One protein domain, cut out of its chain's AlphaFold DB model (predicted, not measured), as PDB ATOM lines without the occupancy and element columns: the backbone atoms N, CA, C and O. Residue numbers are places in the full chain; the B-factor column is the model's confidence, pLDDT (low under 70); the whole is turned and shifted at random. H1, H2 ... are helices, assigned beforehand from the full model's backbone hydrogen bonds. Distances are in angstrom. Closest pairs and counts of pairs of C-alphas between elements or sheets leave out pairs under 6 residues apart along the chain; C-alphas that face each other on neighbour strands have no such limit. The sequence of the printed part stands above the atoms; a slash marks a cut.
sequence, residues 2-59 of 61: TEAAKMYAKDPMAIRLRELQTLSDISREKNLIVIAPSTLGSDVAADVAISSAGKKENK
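AT A GLANCE: This is residues 2 to 59 of the 61 residues of an uncharacterized protein of Candidatus Methanoliparum thermophilum (UniProt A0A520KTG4). Three helices follow one another in an open zigzag: short H1 makes a corner with the start of longer H2, a long link folds back, and H3 sticks out as a free arm. The 58 printed residues, all helix by class, hold H1, H2 and H3 in that order and no named strand. The whole is extended, with a radius of gyration of the C-alphas of 19.1 A and spans of 63 by 28 by 15 A.

HOW THE PARTS SIT: Start at H1, residues 2 to 10, which is close to but not clearly touching H2, residues 12 to 30; their closest C-alphas, of Tyr 8 and Ala 14, are 6.0 A apart. Their lines are only just about perpendicular, at 72 degrees. H3, residues 42 to 57, is apart from both. Every O i to N i+4 pair is within hydrogen-bond range in H1, 14 of 15 in H2 and 10 of 12 in H3.

IN THESE COORDINATES: Find C-alpha 2 at (133.385, 132.822, 111.820), where H1 begins its 12.6 A. H2 runs 27.6 A from C-alpha 12 at (142.386, 122.195, 105.344), and H3 runs 23.2 A to C-alpha 57 at (151.640, 75.272, 110.845).

THE WHOLE: The farthest C-alphas, of Glu 3 and Lys 59, are 63.2 A apart. The printed part has no cut; the H2 to H3 link is long, at 11 residues. Look for pLDDT under 70 at residues 40 to 43, 45 and 54 to 59.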
ATOM      1  N   THR A   2     133.477 132.670 113.284       78.75
ATOM      2  CA  THR A   2     133.385 132.822 111.820       78.75
ATOM      3  C   THR A   2     134.724 133.066 111.115       78.75
ATOM      4  O   THR A   2     134.939 132.521 110.041       78.75
ATOM      5  N   GLU A   3     135.647 133.830 111.701       78.31
ATOM      6  CA  GLU A   3     136.959 134.087 111.078       78.31
ATOM      7  C   GLU A   3     137.905 132.884 111.108       78.31
ATOM      8  O   GLU A   3     138.513 132.561 110.092       78.31
ATOM      9  N   ALA A   4     137.972 132.166 112.233       76.31
ATOM     10  CA  ALA A   4     138.756 130.937 112.331       76.31
ATOM     11  C   ALA A   4     138.224 129.867 111.364       76.31
ATOM     12  O   ALA A   4     139.002 129.234 110.661       76.31
ATOM     13  N   ALA A   5     136.898 129.728 111.252       80.00
ATOM     14  CA  ALA A   5     136.282 128.837 110.269       80.00
ATOM     15  C   ALA A   5     136.646 129.224 108.823       80.00
ATOM     16  O   ALA A   5     136.960 128.351 108.021       80.00
ATOM     17  N   LYS A   6     136.681 130.525 108.496       81.38
ATOM     18  CA  LYS A   6     137.137 131.013 107.183       81.38
ATOM     19  C   LYS A   6     138.630 130.757 106.934       81.38
ATOM     20  O   LYS A   6     138.999 130.468 105.802       81.38
ATOM     21  N   MET A   7     139.482 130.856 107.959       79.88
ATOM     22  CA  MET A   7     140.909 130.514 107.857       79.88
ATOM     23  C   MET A   7     141.121 129.017 107.620       79.88
ATOM     24  O   MET A   7     141.858 128.647 106.714       79.88
ATOM     25  N   TYR A   8     140.425 128.158 108.365       79.62
ATOM     26  CA  TYR A   8     140.498 126.708 108.183       79.62
ATOM     27  C   TYR A   8     139.885 126.233 106.860       79.62
ATOM     28  O   TYR A   8     140.348 125.254 106.288       79.62
ATOM     29  N   ALA A   9     138.877 126.940 106.343       81.44
ATOM     30  CA  ALA A   9     138.321 126.661 105.021       81.44
ATOM     31  C   ALA A   9     139.307 126.971 103.881       81.44
ATOM     32  O   ALA A   9     139.215 126.363 102.819       81.44
ATOM     33  N   LYS A  10     140.238 127.917 104.085       86.44
ATOM     34  CA  LYS A  10     141.291 128.233 103.107       86.44
ATOM     35  C   LYS A  10     142.418 127.208 103.102       86.44
ATOM     36  O   LYS A  10     142.964 126.948 102.036       86.44
ATOM     37  N   ASP A  11     142.763 126.662 104.266       86.31
ATOM     38  CA  ASP A  11     143.805 125.649 104.390       86.31
ATOM     39  C   ASP A  11     143.323 124.464 105.249       86.31
ATOM     40  O   ASP A  11     143.381 124.519 106.484       86.31
ATOM     41  N   PRO A  12     142.854 123.372 104.620       83.25
ATOM     42  CA  PRO A  12     142.386 122.195 105.344       83.25
ATOM     43  C   PRO A  12     143.503 121.506 106.143       83.25
ATOM     44  O   PRO A  12     143.213 120.820 107.128       83.25
ATOM     45  N   MET A  13     144.780 121.724 105.797       88.00
ATOM     46  CA  MET A  13     145.898 121.187 106.575       88.00
ATOM     47  C   MET A  13     146.001 121.823 107.957       88.00
ATOM     48  O   MET A  13     146.446 121.165 108.898       88.00
ATOM     49  N   ALA A  14     145.527 123.060 108.123       87.69
ATOM     50  CA  ALA A  14     145.535 123.739 109.412       87.69
ATOM     51  C   ALA A  14     144.623 123.051 110.447       87.69
ATOM     52  O   ALA A  14     144.983 122.982 111.624       87.69
ATOM     53  N   ILE A  15     143.483 122.475 110.031       88.88
ATOM     54  CA  ILE A  15     142.655 121.642 110.926       88.88
ATOM     55  C   ILE A  15     143.417 120.386 111.323       88.88
ATOM     56  O   ILE A  15     143.470 120.049 112.506       88.88
ATOM     57  N   ARG A  16     144.053 119.723 110.354       86.44
ATOM     58  CA  ARG A  16     144.751 118.465 110.612       86.44
ATOM     59  C   ARG A  16     145.944 118.644 111.550       86.44
ATOM     60  O   ARG A  16     146.163 117.816 112.428       86.44
ATOM     61  N   LEU A  17     146.675 119.748 111.418       89.88
ATOM     62  CA  LEU A  17     147.735 120.124 112.355       89.88
ATOM     63  C   LEU A  17     147.192 120.359 113.765       89.88
ATOM     64  O   LEU A  17     147.793 119.895 114.732       89.88
ATOM     65  N   ARG A  18     146.038 121.023 113.892       90.94
ATOM     66  CA  ARG A  18     145.412 121.247 115.198       90.94
ATOM     67  C   ARG A  18     144.984 119.939 115.858       90.94
ATOM     68  O   ARG A  18     145.211 119.769 117.049       90.94
ATOM     69  N   GLU A  19     144.435 119.005 115.088       90.88
ATOM     70  CA  GLU A  19     144.103 117.659 115.568       90.88
ATOM     71  C   GLU A  19     145.342 116.906 116.066       90.88
ATOM     72  O   GLU A  19     145.319 116.344 117.159       90.88
ATOM     73  N   LEU A  20     146.446 116.932 115.312       91.88
ATOM     74  CA  LEU A  20     147.706 116.302 115.723       91.88
ATOM     75  C   LEU A  20     148.281 116.936 116.991       91.88
ATOM     76  O   LEU A  20     148.758 116.226 117.876       91.88
ATOM     77  N   GLN A  21     148.208 118.261 117.100       93.00
ATOM     78  CA  GLN A  21     148.640 118.971 118.296       93.00
ATOM     79  C   GLN A  21     147.808 118.552 119.516       93.00
ATOM     80  O   GLN A  21     148.376 118.192 120.543       93.00
ATOM     81  N   THR A  22     146.479 118.483 119.385       94.62
ATOM     82  CA  THR A  22     145.599 117.991 120.458       94.62
ATOM     83  C   THR A  22     145.897 116.537 120.835       94.62
ATOM     84  O   THR A  22     145.932 116.205 122.017       94.62
ATOM     85  N   LEU A  23     146.167 115.664 119.861       93.50
ATOM     86  CA  LEU A  23     146.565 114.278 120.134       93.50
ATOM     87  C   LEU A  23     147.889 114.197 120.902       93.50
ATOM     88  O   LEU A  23     148.015 113.379 121.814       93.50
ATOM     89  N   SER A  24     148.859 115.053 120.576       92.38
ATOM     90  CA  SER A  24     150.127 115.139 121.308       92.38
ATOM     91  C   SER A  24     149.910 115.557 122.765       92.38
ATOM     92  O   SER A  24     150.524 114.980 123.666       92.38
ATOM     93  N   ASP A  25     149.025 116.520 123.014       95.94
ATOM     94  CA  ASP A  25     148.727 116.994 124.369       95.94
ATOM     95  C   ASP A  25     148.052 115.903 125.211       95.94
ATOM     96  O   ASP A  25     148.512 115.602 126.315       95.94
ATOM     97  N   ILE A  26     147.043 115.224 124.654       95.75
ATOM     98  CA  ILE A  26     146.381 114.077 125.299       95.75
ATOM     99  C   ILE A  26     147.401 112.986 125.634       95.75
ATOM    100  O   ILE A  26     147.362 112.393 126.712       95.75
ATOM    101  N   SER A  27     148.335 112.725 124.726       94.75
ATOM    102  CA  SER A  27     149.319 111.657 124.903       94.75
ATOM    103  C   SER A  27     150.295 111.950 126.032       94.75
ATOM    104  O   SER A  27     150.621 111.050 126.804       94.75
ATOM    105  N   ARG A  28     150.701 113.214 126.194       94.75
ATOM    106  CA  ARG A  28     151.515 113.645 127.338       94.75
ATOM    107  C   ARG A  28     150.749 113.557 128.653       94.75
ATOM    108  O   ARG A  28     151.313 113.100 129.639       94.75
ATOM    109  N   GLU A  29     149.477 113.951 128.669       97.06
ATOM    110  CA  GLU A  29     148.649 113.905 129.881       97.06
ATOM    111  C   GLU A  29     148.363 112.465 130.333       97.06
ATOM    112  O   GLU A  29     148.354 112.164 131.525       97.06
ATOM    113  N   LYS A  30     148.132 111.560 129.379       95.88
ATOM    114  CA  LYS A  30     147.756 110.166 129.651       95.88
ATOM    115  C   LYS A  30     148.933 109.188 129.628       95.88
ATOM    116  O   LYS A  30     148.705 107.991 129.778       95.88
ATOM    117  N   ASN A  31     150.165 109.676 129.460       94.69
ATOM    118  CA  ASN A  31     151.371 108.856 129.319       94.69
ATOM    119  C   ASN A  31     151.233 107.781 128.216       94.69
ATOM    120  O   ASN A  31     151.542 106.608 128.421       94.69
ATOM    121  N   LEU A  32     150.712 108.189 127.055       93.56
ATOM    122  CA  LEU A  32     150.483 107.334 125.889       93.56
ATOM    123  C   LEU A  32     151.533 107.581 124.802       93.56
ATOM    124  O   LEU A  32     152.083 108.675 124.676       93.56
ATOM    125  N   ILE A  33     151.758 106.563 123.971       89.81
ATOM    126  CA  ILE A  33     152.591 106.648 122.768       89.81
ATOM    127  C   ILE A  33     151.666 106.658 121.549       89.81
ATOM    128  O   ILE A  33     150.893 105.722 121.348       89.81
ATOM    129  N   VAL A  34     151.749 107.707 120.726       86.12
ATOM    130  CA  VAL A  34     151.002 107.792 119.461       86.12
ATOM    131  C   VAL A  34     151.797 107.106 118.361       86.12
ATOM    132  O   VAL A  34     152.888 107.555 118.014       86.12
ATOM    133  N   ILE A  35     151.230 106.054 117.779       83.12
ATOM    134  CA  ILE A  35     151.772 105.402 116.587       83.12
ATOM    135  C   ILE A  35     150.990 105.931 115.385       83.12
ATOM    136  O   ILE A  35     149.801 105.656 115.233       83.12
ATOM    137  N   ALA A  36     151.652 106.729 114.550       78.00
ATOM    138  CA  ALA A  36     151.109 107.194 113.279       78.00
ATOM    139  C   ALA A  36     151.818 106.432 112.148       78.00
ATOM    140  O   ALA A  36     152.934 106.810 111.781       78.00
ATOM    141  N   PRO A  37     151.230 105.340 111.622       70.25
ATOM    142  CA  PRO A  37     151.878 104.555 110.583       70.25
ATOM    143  C   PRO A  37     152.041 105.399 109.315       70.25
ATOM    144  O   PRO A  37     151.102 106.049 108.852       70.25
ATOM    145  N   SER A  38     153.246 105.387 108.743       70.88
ATOM    146  CA  SER A  38     153.578 106.090 107.496       70.88
ATOM    147  C   SER A  38     152.864 105.503 106.273       70.88
ATOM    148  O   SER A  38     152.722 106.176 105.254       70.88
ATOM    149  N   THR A  39     152.378 104.265 106.385       74.69
ATOM    150  CA  THR A  39     151.592 103.552 105.374       74.69
ATOM    151  C   THR A  39     150.291 103.051 105.979       74.69
ATOM    152  O   THR A  39     150.292 102.237 106.903       74.69
ATOM    153  N   LEU A  40     149.167 103.516 105.433       62.12
ATOM    154  CA  LEU A  40     147.841 103.085 105.860       62.12
ATOM    155  C   LEU A  40     147.687 101.572 105.627       62.12
ATOM    156  O   LEU A  40     147.799 101.105 104.496       62.12
ATOM    157  N   GLY A  41     147.437 100.813 106.697       63.50
ATOM    158  CA  GLY A  41     147.216  99.365 106.631       63.50
ATOM    159  C   GLY A  41     148.448  98.488 106.872       63.50
ATOM    160  O   GLY A  41     148.305  97.273 106.780       63.50
ATOM    161  N   SER A  42     149.619  99.042 107.221       67.94
ATOM    162  CA  SER A  42     150.793  98.226 107.588       67.94
ATOM    163  C   SER A  42     150.520  97.305 108.773       67.94
ATOM    164  O   SER A  42     150.915  96.146 108.739       67.94
ATOM    165  N   ASP A  43     149.797  97.799 109.776       69.62
ATOM    166  CA  ASP A  43     149.518  97.035 110.996       69.62
ATOM    167  C   ASP A  43     148.487  95.939 110.725       69.62
ATOM    168  O   ASP A  43     148.689  94.788 111.093       69.62
ATOM    169  N   VAL A  44     147.442  96.251 109.948       74.19
ATOM    170  CA  VAL A  44     146.458  95.250 109.504       74.19
ATOM    171  C   VAL A  44     147.118  94.195 108.612       74.19
ATOM    172  O   VAL A  44     146.821  93.009 108.729       74.19
ATOM    173  N   ALA A  45     148.034  94.597 107.728       69.44
ATOM    174  CA  ALA A  45     148.788  93.670 106.894       69.44
ATOM    175  C   ALA A  45     149.726  92.783 107.726       69.44
ATOM    176  O   ALA A  45     149.811  91.585 107.454       69.44
ATOM    177  N   ALA A  46     150.389  93.336 108.745       75.56
ATOM    178  CA  ALA A  46     151.233  92.581 109.666       75.56
ATOM    179  C   ALA A  46     150.412  91.572 110.487       75.56
ATOM    180  O   ALA A  46     150.769  90.393 110.536       75.56
ATOM    181  N   ASP A  47     149.273  91.991 111.039       77.31
ATOM    182  CA  ASP A  47     148.368  91.128 111.802       77.31
ATOM    183  C   ASP A  47     147.793  89.994 110.940       77.31
ATOM    184  O   ASP A  47     147.768  88.829 111.351       77.31
ATOM    185  N   VAL A  48     147.384  90.292 109.702       79.69
ATOM    186  CA  VAL A  48     146.911  89.278 108.744       79.69
ATOM    187  C   VAL A  48     148.043  88.337 108.328       79.69
ATOM    188  O   VAL A  48     147.827  87.124 108.232       79.69
ATOM    189  N   ALA A  49     149.257  88.848 108.110       77.75
ATOM    190  CA  ALA A  49     150.417  88.029 107.766       77.75
ATOM    191  C   ALA A  49     150.743  87.031 108.888       77.75
ATOM    192  O   ALA A  49     150.856  85.835 108.621       77.75
ATOM    193  N   ILE A  50     150.791  87.490 110.140       82.56
ATOM    194  CA  ILE A  50     151.029  86.643 111.317       82.56
ATOM    195  C   ILE A  50     149.909  85.606 111.484       82.56
ATOM    196  O   ILE A  50     150.182  84.417 111.654       82.56
ATOM    197  N   SER A  51     148.647  86.023 111.354       80.38
ATOM    198  CA  SER A  51     147.487  85.126 111.440       80.38
ATOM    199  C   SER A  51     147.504  84.035 110.359       80.38
ATOM    200  O   SER A  51     147.243  82.860 110.629       80.38
ATOM    201  N   SER A  52     147.861  84.395 109.124       77.00
ATOM    202  CA  SER A  52     147.937  83.446 108.007       77.00
ATOM    203  C   SER A  52     149.126  82.484 108.106       77.00
ATOM    204  O   SER A  52     148.998  81.328 107.697       77.00
ATOM    205  N   ALA A  53     150.248  82.916 108.691       73.81
ATOM    206  CA  ALA A  53     151.396  82.060 108.977       73.81
ATOM    207  C   ALA A  53     151.056  81.003 110.044       73.81
ATOM    208  O   ALA A  53     151.259  79.813 109.804       73.81
ATOM    209  N   GLY A  54     150.415  81.402 111.149       69.44
ATOM    210  CA  GLY A  54     149.984  80.468 112.200       69.44
ATOM    211  C   GLY A  54     148.958  79.428 111.727       69.44
ATOM    212  O   GLY A  54     148.879  78.323 112.262       69.44
ATOM    213  N   LYS A  55     148.189  79.732 110.672       60.78
ATOM    214  CA  LYS A  55     147.211  78.801 110.087       60.78
ATOM    215  C   LYS A  55     147.843  77.712 109.208       60.78
ATOM    216  O   LYS A  55     147.205  76.682 108.995       60.78
ATOM    217  N   LYS A  56     149.059  77.925 108.686       57.38
ATOM    218  CA  LYS A  56     149.788  76.917 107.894       57.38
ATOM    219  C   LYS A  56     150.418  75.844 108.781       57.38
ATOM    220  O   LYS A  56     150.279  74.669 108.462       57.38
ATOM    221  N   GLU A  57     150.999  76.223 109.919       56.06
ATOM    222  CA  GLU A  57     151.640  75.272 110.845       56.06
ATOM    223  C   GLU A  57     150.657  74.255 111.448       56.06
ATOM    224  O   GLU A  57     151.016  73.106 111.688       56.06
ATOM    225  N   ASN A  58     149.390  74.637 111.643       55.47
ATOM    226  CA  ASN A  58     148.372  73.751 112.218       55.47
ATOM    227  C   ASN A  58     147.745  72.765 111.208       55.47
ATOM    228  O   ASN A  58     146.813  72.048 111.551       55.47
ATOM    229  N   LYS A  59     148.196  72.772 109.946       51.81
ATOM    230  CA  LYS A  59     147.704  71.883 108.878       51.81
ATOM    231  C   LYS A  59     148.712  70.788 108.493       51.81
ATOM    232  O   LYS A  59     148.365  69.913 107.709       51.81
TER     233      LYS A  59